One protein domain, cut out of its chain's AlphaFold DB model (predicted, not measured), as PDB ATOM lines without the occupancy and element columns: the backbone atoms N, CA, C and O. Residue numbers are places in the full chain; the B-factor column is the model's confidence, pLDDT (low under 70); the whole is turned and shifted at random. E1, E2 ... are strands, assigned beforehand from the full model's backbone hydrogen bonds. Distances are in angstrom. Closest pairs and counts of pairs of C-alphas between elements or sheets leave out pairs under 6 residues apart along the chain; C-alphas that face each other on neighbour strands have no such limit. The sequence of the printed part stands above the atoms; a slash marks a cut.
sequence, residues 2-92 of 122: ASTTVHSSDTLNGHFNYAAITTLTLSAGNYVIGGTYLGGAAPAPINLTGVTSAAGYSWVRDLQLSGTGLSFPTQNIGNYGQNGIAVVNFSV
ATOM      1  N   ALA A   2      49.380  25.514  78.504       84.19
ATOM      2  CA  ALA A   2      48.115  24.819  78.269       84.19
ATOM      3  C   ALA A   2      46.980  25.834  78.459       84.19
ATOM      4  O   ALA A   2      46.998  26.585  79.433       84.19
ATOM      5  N   SER A   3      46.054  25.912  77.504       87.31
ATOM      6  CA  SER A   3      44.960  26.888  77.506       87.31
ATOM      7  C   SER A   3      43.757  26.363  76.728       87.31
ATOM      8  O   SER A   3      43.881  25.468  75.893       87.31
ATOM      9  N   THR A   4      42.590  26.928  77.019       88.94
ATOM     10  CA  THR A   4      41.334  26.671  76.313       88.94
ATOM     11  C   THR A   4      40.436  27.908  76.412       88.94
ATOM     12  O   THR A   4      40.714  28.808  77.210       88.94
ATOM     13  N   THR A   5      39.381  27.971  75.601       88.00
ATOM     14  CA  THR A   5      38.358  29.023  75.700       88.00
ATOM     15  C   THR A   5      37.245  28.548  76.622       88.00
ATOM     16  O   THR A   5      36.760  27.434  76.459       88.00
ATOM     17  N   VAL A   6      36.852  29.393  77.577       87.44
ATOM     18  CA  VAL A   6      35.707  29.135  78.455       87.44
ATOM     19  C   VAL A   6      34.457  29.766  77.846       87.44
ATOM     20  O   VAL A   6      34.440  30.955  77.526       87.44
ATOM     21  N   HIS A   7      33.407  28.970  77.716       87.12
ATOM     22  CA  HIS A   7      32.093  29.347  77.224       87.12
ATOM     23  C   HIS A   7      31.062  29.398  78.360       87.12
ATOM     24  O   HIS A   7      31.216  28.801  79.428       87.12
ATOM     25  N   SER A   8      29.952  30.102  78.130       84.81
ATOM     26  CA  SER A   8      28.843  30.173  79.093       84.81
ATOM     27  C   SER A   8      28.147  28.823  79.320       84.81
ATOM     28  O   SER A   8      27.511  28.637  80.353       84.81
ATOM     29  N   SER A   9      28.282  27.889  78.374       89.00
ATOM     30  CA  SER A   9      27.752  26.522  78.438       89.00
ATOM     31  C   SER A   9      28.660  25.525  79.160       89.00
ATOM     32  O   SER A   9      28.267  24.370  79.315       89.00
ATOM     33  N   ASP A  10      29.872  25.929  79.542       91.12
ATOM     34  CA  ASP A  10      30.812  25.038  80.216       91.12
ATOM     35  C   ASP A  10      30.388  24.745  81.658       91.12
ATOM     36  O   ASP A  10      29.502  25.391  82.221       91.12
ATOM     37  N   THR A  11      31.042  23.756  82.269       90.19
ATOM     38  CA  THR A  11      30.740  23.304  83.628       90.19
ATOM     39  C   THR A  11      30.825  24.458  84.624       90.19
ATOM     40  O   THR A  11      31.910  24.976  84.893       90.19
ATOM     41  N   LEU A  12      29.684  24.818  85.211       89.44
ATOM     42  CA  LEU A  12      29.599  25.772  86.311       89.44
ATOM     43  C   LEU A  12      29.977  25.072  87.623       89.44
ATOM     44  O   LEU A  12      29.318  24.118  88.038       89.44
ATOM     45  N   ASN A  13      31.015  25.559  88.296       85.75
ATOM     46  CA  ASN A  13      31.380  25.136  89.646       85.75
ATOM     47  C   ASN A  13      31.491  26.375  90.548       85.75
ATOM     48  O   ASN A  13      32.275  27.292  90.297       85.75
ATOM     49  N   GLY A  14      30.652  26.428  91.583       82.56
ATOM     50  CA  GLY A  14      30.463  27.639  92.373       82.56
ATOM     51  C   GLY A  14      29.966  28.790  91.495       82.56
ATOM     52  O   GLY A  14      28.859  28.738  90.965       82.56
ATOM     53  N   HIS A  15      30.794  29.823  91.343       79.75
ATOM     54  CA  HIS A  15      30.476  31.041  90.586       79.75
ATOM     55  C   HIS A  15      31.236  31.163  89.255       79.75
ATOM     56  O   HIS A  15      31.166  32.209  88.614       79.75
ATOM     57  N   PHE A  16      31.975  30.127  88.848       83.94
ATOM     58  CA  PHE A  16      32.844  30.158  87.673       83.94
ATOM     59  C   PHE A  16      32.524  29.015  86.711       83.94
ATOM     60  O   PHE A  16      32.278  27.885  87.133       83.94
ATOM     61  N   ASN A  17      32.592  29.312  85.414       88.62
ATOM     62  CA  ASN A  17      32.583  28.300  84.367       88.62
ATOM     63  C   ASN A  17      34.007  27.804  84.112       88.62
ATOM     64  O   ASN A  17      34.947  28.600  84.079       88.62
ATOM     65  N   TYR A  18      34.157  26.498  83.903       89.50
ATOM     66  CA  TYR A  18      35.453  25.859  83.706       89.50
ATOM     67  C   TYR A  18      35.466  24.989  82.455       89.50
ATOM     68  O   TYR A  18      34.626  24.106  82.288       89.50
ATOM     69  N   ALA A  19      36.507  25.168  81.645       90.94
ATOM     70  CA  ALA A  19      36.866  24.265  80.564       90.94
ATOM     71  C   ALA A  19      38.177  23.545  80.897       90.94
ATOM     72  O   ALA A  19      39.107  24.127  81.462       90.94
ATOM     73  N   ALA A  20      38.246  22.260  80.551       90.75
ATOM     74  CA  ALA A  20      39.428  21.448  80.800       90.75
ATOM     75  C   ALA A  20      40.578  21.831  79.856       90.75
ATOM     76  O   ALA A  20      40.372  22.135  78.680       90.75
ATOM     77  N   ILE A  21      41.799  21.752  80.377       90.25
ATOM     78  CA  ILE A  21      43.042  21.862  79.610       90.25
ATOM     79  C   ILE A  21      43.809  20.545  79.693       90.25
ATOM     80  O   ILE A  21      43.568  19.730  80.584       90.25
ATOM     81  N   THR A  22      44.775  20.353  78.796       90.75
ATOM     82  CA  THR A  22      45.752  19.267  78.929       90.75
ATOM     83  C   THR A  22      46.451  19.348  80.286       90.75
ATOM     84  O   THR A  22      46.888  20.428  80.692       90.75
ATOM     85  N   THR A  23      46.577  18.206  80.967       86.94
ATOM     86  CA  THR A  23      47.221  18.112  82.283       86.94
ATOM     87  C   THR A  23      48.622  18.710  82.264       86.94
ATOM     88  O   THR A  23      49.439  18.391  81.399       86.94
ATOM     89  N   LEU A  24      48.901  19.552  83.259       84.69
ATOM     90  CA  LEU A  24      50.187  20.206  83.442       84.69
ATOM     91  C   LEU A  24      50.722  19.915  84.846       84.69
ATOM     92  O   LEU A  24      50.083  20.255  85.839       84.69
ATOM     93  N   THR A  25      51.910  19.317  84.922       85.62
ATOM     94  CA  THR A  25      52.617  19.110  86.191       85.62
ATOM     95  C   THR A  25      53.432  20.355  86.525       85.62
ATOM     96  O   THR A  25      54.290  20.761  85.741       85.62
ATOM     97  N   LEU A  26      53.168  20.953  87.685       84.44
ATOM     98  CA  LEU A  26      53.873  22.132  88.181       84.44
ATOM     99  C   LEU A  26      54.816  21.732  89.320       84.44
ATOM    100  O   LEU A  26      54.418  21.006  90.229       84.44
ATOM    101  N   SER A  27      56.062  22.201  89.273       89.06
ATOM    102  CA  SER A  27      56.970  22.145  90.422       89.06
ATOM    103  C   SER A  27      56.602  23.229  91.441       89.06
ATOM    104  O   SER A  27      55.764  24.088  91.176       89.06
ATOM    105  N   ALA A  28      57.248  23.246  92.607       89.06
ATOM    106  CA  ALA A  28      57.132  24.400  93.497       89.06
ATOM    107  C   ALA A  28      57.636  25.666  92.779       89.06
ATOM    108  O   ALA A  28      58.706  25.649  92.162       89.06
ATOM    109  N   GLY A  29      56.863  26.752  92.833       92.00
ATOM    110  CA  GLY A  29      57.211  27.996  92.155       92.00
ATOM    111  C   GLY A  29      56.048  28.971  92.011       92.00
ATOM    112  O   GLY A  29      54.926  28.706  92.441       92.00
ATOM    113  N   ASN A  30      56.341  30.107  91.378       91.88
ATOM    114  CA  ASN A  30      55.359  31.144  91.078       91.88
ATOM    115  C   ASN A  30      54.827  30.959  89.658       91.88
ATOM    116  O   ASN A  30      55.601  30.927  88.699       91.88
ATOM    117  N   TYR A  31      53.506  30.906  89.526       89.81
ATOM    118  CA  TYR A  31      52.827  30.742  88.248       89.81
ATOM    119  C   TYR A  31      51.832  31.870  88.024       89.81
ATOM    120  O   TYR A  31      51.197  32.354  88.959       89.81
ATOM    121  N   VAL A  32      51.697  32.280  86.765       88.88
ATOM    122  CA  VAL A  32      50.679  33.238  86.336       88.88
ATOM    123  C   VAL A  32      49.600  32.473  85.598       88.88
ATOM    124  O   VAL A  32      49.878  31.753  84.639       88.88
ATOM    125  N   ILE A  33      48.366  32.660  86.044       87.94
ATOM    126  CA  ILE A  33      47.181  32.127  85.390       87.94
ATOM    127  C   ILE A  33      46.488  33.328  84.775       87.94
ATOM    128  O   ILE A  33      46.004  34.210  85.478       87.94
ATOM    129  N   GLY A  34      46.568  33.400  83.452       87.38
ATOM    130  CA  GLY A  34      46.125  34.546  82.679       87.38
ATOM    131  C   GLY A  34      44.960  34.195  81.773       87.38
ATOM    132  O   GLY A  34      44.774  33.047  81.375       87.38
ATOM    133  N   GLY A  35      44.205  35.219  81.415       85.88
ATOM    134  CA  GLY A  35      43.124  35.143  80.450       85.88
ATOM    135  C   GLY A  35      42.834  36.532  79.910       85.88
ATOM    136  O   GLY A  35      43.200  37.540  80.517       85.88
ATOM    137  N   THR A  36      42.198  36.582  78.747       83.19
ATOM    138  CA  THR A  36      41.791  37.846  78.143       83.19
ATOM    139  C   THR A  36      40.357  38.144  78.547       83.19
ATOM    140  O   THR A  36      39.439  37.400  78.205       83.19
ATOM    141  N   TYR A  37      40.156  39.260  79.242       77.81
ATOM    142  CA  TYR A  37      38.831  39.837  79.417       77.81
ATOM    143  C   TYR A  37      38.526  40.731  78.213       77.81
ATOM    144  O   TYR A  37      39.129  41.787  78.050       77.81
ATOM    145  N   LEU A  38      37.609  40.295  77.346       75.50
ATOM    146  CA  LEU A  38      37.272  40.995  76.097       75.50
ATOM    147  C   LEU A  38      36.269  42.151  76.285       75.50
ATOM    148  O   LEU A  38      35.872  42.780  75.307       75.50
ATOM    149  N   GLY A  39      35.868  42.440  77.526       66.50
ATOM    150  CA  GLY A  39      34.752  43.336  77.819       66.50
ATOM    151  C   GLY A  39      33.396  42.670  77.558       66.50
ATOM    152  O   GLY A  39      33.236  41.856  76.652       66.50
ATOM    153  N   GLY A  40      32.403  42.985  78.389       63.25
ATOM    154  CA  GLY A  40      31.045  42.453  78.286       63.25
ATOM    155  C   GLY A  40      30.156  42.971  79.416       63.25
ATOM    156  O   GLY A  40      30.644  43.590  80.358       63.25
ATOM    157  N   ALA A  41      28.845  42.733  79.328       55.50
ATOM    158  CA  ALA A  41      27.867  43.216  80.313       55.50
ATOM    159  C   ALA A  41      27.968  42.529  81.693       55.50
ATOM    160  O   ALA A  41      27.324  42.968  82.643       55.50
ATOM    161  N   ALA A  42      28.747  41.449  81.808       59.31
ATOM    162  CA  ALA A  42      28.953  40.755  83.071       59.31
ATOM    163  C   ALA A  42      29.943  41.546  83.947       59.31
ATOM    164  O   ALA A  42      31.080  41.766  83.520       59.31
ATOM    165  N   PRO A  43      29.557  41.965  85.166       65.38
ATOM    166  CA  PRO A  43      30.485  42.598  86.086       65.38
ATOM    167  C   PRO A  43      31.600  41.613  86.439       65.38
ATOM    168  O   PRO A  43      31.337  40.502  86.899       65.38
ATOM    169  N   ALA A  44      32.847  42.029  86.249       75.44
ATOM    170  CA  ALA A  44      33.976  41.309  86.806       75.44
ATOM    171  C   ALA A  44      33.935  41.432  88.343       75.44
ATOM    172  O   ALA A  44      33.780  42.552  88.845       75.44
ATOM    173  N   PRO A  45      34.073  40.337  89.112       79.06
ATOM    174  CA  PRO A  45      34.131  40.429  90.563       79.06
ATOM    175  C   PRO A  45      35.403  41.178  90.982       79.06
ATOM    176  O   PRO A  45      36.519  40.734  90.701       79.06
ATOM    177  N   ILE A  46      35.224  42.320  91.646       82.94
ATOM    178  CA  ILE A  46      36.291  43.194  92.156       82.94
ATOM    179  C   ILE A  46      36.057  43.476  93.640       82.94
ATOM    180  O   ILE A  46      34.939  43.331  94.132       82.94
ATOM    181  N   ASN A  47      37.097  43.906  94.354       86.12
ATOM    182  CA  ASN A  47      37.052  44.198  95.793       86.12
ATOM    183  C   ASN A  47      36.558  43.012  96.634       86.12
ATOM    184  O   ASN A  47      35.886  43.184  97.650       86.12
ATOM    185  N   LEU A  48      36.889  41.795  96.199       83.31
ATOM    186  CA  LEU A  48      36.484  40.581  96.891       83.31
ATOM    187  C   LEU A  48      37.081  40.529  98.298       83.31
ATOM    188  O   LEU A  48      38.270  40.790  98.496       83.31
ATOM    189  N   THR A  49      36.253  40.127  99.255       84.44
ATOM    190  CA  THR A  49      36.627  39.882 100.652       84.44
ATOM    191  C   THR A  49      36.366  38.420 101.001       84.44
ATOM    192  O   THR A  49      35.577  37.750 100.338       84.44
ATOM    193  N   GLY A  50      37.071  37.895 102.007       84.19
ATOM    194  CA  GLY A  50      36.907  36.500 102.440       84.19
ATOM    195  C   GLY A  50      37.421  35.448 101.450       84.19
ATOM    196  O   GLY A  50      37.100  34.272 101.593       84.19
ATOM    197  N   VAL A  51      38.214  35.844 100.451       80.00
ATOM    198  CA  VAL A  51      38.837  34.911  99.507       80.00
ATOM    199  C   VAL A  51      39.986  34.186 100.201       80.00
ATOM    200  O   VAL A  51      40.909  34.815 100.715       80.00
ATOM    201  N   THR A  52      39.948  32.857 100.181       84.81
ATOM    202  CA  THR A  52      41.023  31.998 100.683       84.81
ATOM    203  C   THR A  52      41.634  31.209  99.535       84.81
ATOM    204  O   THR A  52      40.910  30.659  98.705       84.81
ATOM    205  N   SER A  53      42.964  31.123  99.497       86.00
ATOM    206  CA  SER A  53      43.650  30.240  98.550       86.00
ATOM    207  C   SER A  53      43.423  28.773  98.925       86.00
ATOM    208  O   SER A  53      43.285  28.444 100.104       86.00
ATOM    209  N   ALA A  54      43.383  27.893  97.923       83.88
ATOM    210  CA  ALA A  54      43.378  26.453  98.161       83.88
ATOM    211  C   ALA A  54      44.640  26.032  98.937       83.88
ATOM    212  O   ALA A  54      45.688  26.672  98.827       83.88
ATOM    213  N   ALA A  55      44.550  24.944  99.706       86.06
ATOM    214  CA  ALA A  55      45.683  24.429 100.472       86.06
ATOM    215  C   ALA A  55      46.911  24.201  99.568       86.06
ATOM    216  O   ALA A  55      46.787  23.658  98.472       86.06
ATOM    217  N   GLY A  56      48.088  24.644 100.023       87.56
ATOM    218  CA  GLY A  56      49.339  24.575  99.255       87.56
ATOM    219  C   GLY A  56      49.562  25.724  98.261       87.56
ATOM    220  O   GLY A  56      50.650  25.827  97.701       87.56
ATOM    221  N   TYR A  57      48.585  26.617  98.076       88.00
ATOM    222  CA  TYR A  57      48.694  27.783  97.199       88.00
ATOM    223  C   TYR A  57      48.613  29.083  98.000       88.00
ATOM    224  O   TYR A  57      47.893  29.177  98.994       88.00
ATOM    225  N   SER A  58      49.333  30.104  97.539       89.50
ATOM    226  CA  SER A  58      49.256  31.461  98.078       89.50
ATOM    227  C   SER A  58      49.058  32.448  96.936       89.50
ATOM    228  O   SER A  58      49.803  32.429  95.953       89.50
ATOM    229  N   TRP A  59      48.043  33.301  97.053       88.56
ATOM    230  CA  TRP A  59      47.852  34.415  96.134       88.56
ATOM    231  C   TRP A  59      48.980  35.438  96.316       88.56
ATOM    232  O   TRP A  59      49.277  35.854  97.435       88.56
ATOM    233  N   VAL A  60      49.615  35.839  95.211       88.62
ATOM    234  CA  VAL A  60      50.768  36.755  95.241       88.62
ATOM    235  C   VAL A  60      50.359  38.183  94.891       88.62
ATOM    236  O   VAL A  60      50.644  39.108  95.648       88.62
ATOM    237  N   ARG A  61      49.772  38.376  93.704       87.75
ATOM    238  CA  ARG A  61      49.396  39.690  93.167       87.75
ATOM    239  C   ARG A  61      48.504  39.567  91.940       87.75
ATOM    240  O   ARG A  61      48.536  38.564  91.232       87.75
ATOM    241  N   ASP A  62      47.819  40.663  91.645       87.31
ATOM    242  CA  ASP A  62      47.139  40.913  90.378       87.31
ATOM    243  C   ASP A  62      48.095  41.552  89.352       87.31
ATOM    244  O   ASP A  62      48.972  42.355  89.700       87.31
ATOM    245  N   LEU A  63      47.950  41.169  88.086       88.69
ATOM    246  CA  LEU A  63      48.767  41.631  86.968       88.69
ATOM    247  C   LEU A  63      47.879  41.791  85.735       88.69
ATOM    248  O   LEU A  63      47.175  40.863  85.350       88.69
ATOM    249  N   GLN A  64      47.959  42.946  85.081       86.88
ATOM    250  CA  GLN A  64      47.109  43.334  83.962       86.88
ATOM    251  C   GLN A  64      47.919  44.017  82.857       86.88
ATOM    252  O   GLN A  64      49.027  44.524  83.068       86.88
ATOM    253  N   LEU A  65      47.337  44.022  81.661       88.31
ATOM    254  CA  LEU A  65      47.794  44.798  80.518       88.31
ATOM    255  C   LEU A  65      46.581  45.139  79.650       88.31
ATOM    256  O   LEU A  65      45.874  44.240  79.199       88.31
ATOM    257  N   SER A  66      46.356  46.427  79.403       85.19
ATOM    258  CA  SER A  66      45.343  46.873  78.446       85.19
ATOM    259  C   SER A  66      45.869  46.699  77.025       85.19
ATOM    260  O   SER A  66      46.949  47.189  76.696       85.19
ATOM    261  N   GLY A  67      45.113  46.014  76.172       82.62
ATOM    262  CA  GLY A  67      45.494  45.794  74.783       82.62
ATOM    263  C   GLY A  67      44.600  44.779  74.083       82.62
ATOM    264  O   GLY A  67      43.601  44.317  74.630       82.62
ATOM    265  N   THR A  68      44.972  44.434  72.855       80.62
ATOM    266  CA  THR A  68      44.289  43.418  72.053       80.62
ATOM    267  C   THR A  68      45.006  42.074  72.181       80.62
ATOM    268  O   THR A  68      46.203  41.993  71.902       80.62
ATOM    269  N   GLY A  69      44.278  41.014  72.537       80.31
ATOM    270  CA  GLY A  69      44.798  39.641  72.579       80.31
ATOM    271  C   GLY A  69      45.337  39.187  73.942       80.31
ATOM    272  O   GLY A  69      45.159  39.855  74.960       80.31
ATOM    273  N   LEU A  70      45.958  38.002  73.962       83.94
ATOM    274  CA  LEU A  70      46.542  37.395  75.162       83.94
ATOM    275  C   LEU A  70      48.051  37.663  75.204       83.94
ATOM    276  O   LEU A  70      48.832  36.975  74.549       83.94
ATOM    277  N   SER A  71      48.446  38.651  76.000       88.06
ATOM    278  CA  SER A  71      49.844  39.021  76.244       88.06
ATOM    279  C   SER A  71      50.200  38.798  77.710       88.06
ATOM    280  O   SER A  71      49.329  38.874  78.578       88.06
ATOM    281  N   PHE A  72      51.478  38.528  78.005       88.44
ATOM    282  CA  PHE A  72      51.916  38.349  79.390       88.44
ATOM    283  C   PHE A  72      51.708  39.655  80.176       88.44
ATOM    284  O   PHE A  72      52.231  40.694  79.760       88.44
ATOM    285  N   PRO A  73      50.946  39.642  81.282       88.25
ATOM    286  CA  PRO A  73      50.611  40.867  81.987       88.25
ATOM    287  C   PRO A  73      51.804  41.372  82.808       88.25
ATOM    288  O   PRO A  73      52.509  40.593  83.451       88.25
ATOM    289  N   THR A  74      52.038  42.687  82.803       89.00
ATOM    290  CA  THR A  74      53.248  43.291  83.397       89.00
ATOM    291  C   THR A  74      52.964  44.349  84.458       89.00
ATOM    292  O   THR A  74      53.850  44.652  85.258       89.00
ATOM    293  N   GLN A  75      51.743  44.888  84.525       87.19
ATOM    294  CA  GLN A  75      51.416  45.999  85.416       87.19
ATOM    295  C   GLN A  75      50.463  45.580  86.529       87.19
ATOM    296  O   GLN A  75      49.524  44.832  86.304       87.19
ATOM    297  N   ASN A  76      50.671  46.091  87.741       85.06
ATOM    298  CA  ASN A  76      49.653  46.045  88.788       85.06
ATOM    299  C   ASN A  76      48.910  47.387  88.751       85.06
ATOM    300  O   ASN A  76      49.440  48.391  89.214       85.06
ATOM    301  N   ILE A  77      47.736  47.419  88.110       76.38
ATOM    302  CA  ILE A  77      46.973  48.663  87.882       76.38
ATOM    303  C   ILE A  77      46.162  49.059  89.140       76.38
ATOM    304  O   ILE A  77      45.818  50.221  89.320       76.38
ATOM    305  N   GLY A  78      45.935  48.116  90.067       68.81
ATOM    306  CA  GLY A  78      45.844  48.418  91.504       68.81
ATOM    307  C   GLY A  78      44.496  48.843  92.106       68.81
ATOM    308  O   GLY A  78      44.451  49.075  93.307       68.81
ATOM    309  N   ASN A  79      43.384  48.889  91.361       74.62
ATOM    310  CA  ASN A  79      42.118  49.466  91.868       74.62
ATOM    311  C   ASN A  79      40.981  48.458  92.134       74.62
ATOM    312  O   ASN A  79      39.809  48.831  92.142       74.62
ATOM    313  N   TYR A  80      41.301  47.181  92.355       82.56
ATOM    314  CA  TYR A  80      40.303  46.100  92.452       82.56
ATOM    315  C   TYR A  80      40.331  45.358  93.797       82.56
ATOM    316  O   TYR A  80      39.842  44.235  93.910       82.56
ATOM    317  N   GLY A  81      40.899  45.989  94.826       81.25
ATOM    318  CA  GLY A  81      41.048  45.423  96.165       81.25
ATOM    319  C   GLY A  81      42.176  44.395  96.271       81.25
ATOM    320  O   GLY A  81      42.920  44.154  95.320       81.25
ATOM    321  N   GLN A  82      42.303  43.783  97.453       80.56
ATOM    322  CA  GLN A  82      43.423  42.894  97.784       80.56
ATOM    323  C   GLN A  82      43.514  41.663  96.878       80.56
ATOM    324  O   GLN A  82      44.595  41.130  96.731       80.56
ATOM    325  N   ASN A  83      42.416  41.219  96.267       81.81
ATOM    326  CA  ASN A  83      42.376  39.990  95.468       81.81
ATOM    327  C   ASN A  83      42.366  40.242  93.949       81.81
ATOM    328  O   ASN A  83      42.291  39.292  93.174       81.81
ATOM    329  N   GLY A  84      42.457  41.506  93.516       83.38
ATOM    330  CA  GLY A  84      42.434  41.865  92.098       83.38
ATOM    331  C   GLY A  84      41.084  41.629  91.420       83.38
ATOM    332  O   GLY A  84      40.030  41.647  92.058       83.38
ATOM    333  N   ILE A  85      41.128  41.421  90.102       82.44
ATOM    334  CA  ILE A  85      39.950  41.058  89.311       82.44
ATOM    335  C   ILE A  85      39.857  39.531  89.225       82.44
ATOM    336  O   ILE A  85      40.674  38.890  88.563       82.44
ATOM    337  N   ALA A  86      38.817  38.932  89.801       82.19
ATOM    338  CA  ALA A  86      38.605  37.487  89.713       82.19
ATOM    339  C   ALA A  86      37.793  37.110  88.463       82.19
ATOM    340  O   ALA A  86      36.666  36.640  88.562       82.19
ATOM    341  N   VAL A  87      38.354  37.344  87.275       79.94
ATOM    342  CA  VAL A  87      37.776  36.868  85.996       79.94
ATOM    343  C   VAL A  87      38.347  35.510  85.600       79.94
ATOM    344  O   VAL A  87      37.673  34.715  84.952       79.94
ATOM    345  N   VAL A  88      39.585  35.234  86.001       83.50
ATOM    346  CA  VAL A  88      40.292  34.002  85.665       83.50
ATOM    347  C   VAL A  88      40.552  33.240  86.950       83.50
ATOM    348  O   VAL A  88      41.071  33.791  87.919       83.50
ATOM    349  N   ASN A  89      40.183  31.966  86.952       84.19
ATOM    350  CA  ASN A  89      40.406  31.071  88.071       84.19
ATOM    351  C   ASN A  89      40.787  29.684  87.547       84.19
ATOM    352  O   ASN A  89      40.603  29.370  86.372       84.19
ATOM    353  N   PHE A  90      41.315  28.851  88.427       85.75
ATOM    354  CA  PHE A  90      41.661  27.471  88.146       85.75
ATOM    355  C   PHE A  90      41.153  26.597  89.283       85.75
ATOM    356  O   PHE A  90      41.108  27.009  90.440       85.75
ATOM    357  N   SER A  91      40.746  25.382  88.943       81.00
ATOM    358  CA  SER A  91      40.430  24.365  89.932       81.00
ATOM    359  C   SER A  91      41.535  23.324  89.906       81.00
ATOM    360  O   SER A  91      41.961  22.889  88.835       81.00
ATOM    361  N   VAL A  92      42.008  22.945  91.086       77.81
ATOM    362  CA  VAL A  92      42.920  21.818  91.262       77.81
ATOM    363  C   VAL A  92      42.172  20.712  91.975       77.81
ATOM    364  O   VAL A  92      41.482  20.938  92.967       77.81
TER     365      VAL A  92
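This is residues 2 to 92 of the 122 residues of the protein "PEP-CTERM sorting domain-containing protein" of Pseudoduganella sp. CY13W (UniProt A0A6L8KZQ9). This domain has little regular structure: it is a rounded body of winding loops, with one very small hairpin, E1 and E2, at its edge. The long stretch of residues 19 to 92 makes most of the body in wide loops, and near its end residues 87 to 89 pass through the middle. The printed part has 91 residues with no named helix and two named strands, E1 then E2, in one antiparallel sheet; the class is all strand, although the named elements hold only 6 residues. It is compact, with a radius of gyration of the C-alphas of 13.6 A and spans of 31 by 30 by 28 A.

The printed part begins at Ala 2, C-alpha (48.115, 24.819, 78.269). E1 is residues 11 to 13, 6.3 A long, from C-alpha 11 at (30.740, 23.304, 83.628). E2 is residues 16 to 18, 6.4 A long, ending at C-alpha 18 at (35.453, 25.859, 83.706).

E1 and E2 form a hairpin with a tight link, antiparallel at 138 degrees. C-alphas 12 and 17 face each other at 4.4 A. N 13 and O 16, 2.9 A apart, are within hydrogen-bond range.

The C-alphas farthest apart, those of Ser 27 and Ala 41, are 37.3 A apart. The printed part has no cut. Residues 39 to 43 and residue 78 are under pLDDT 70.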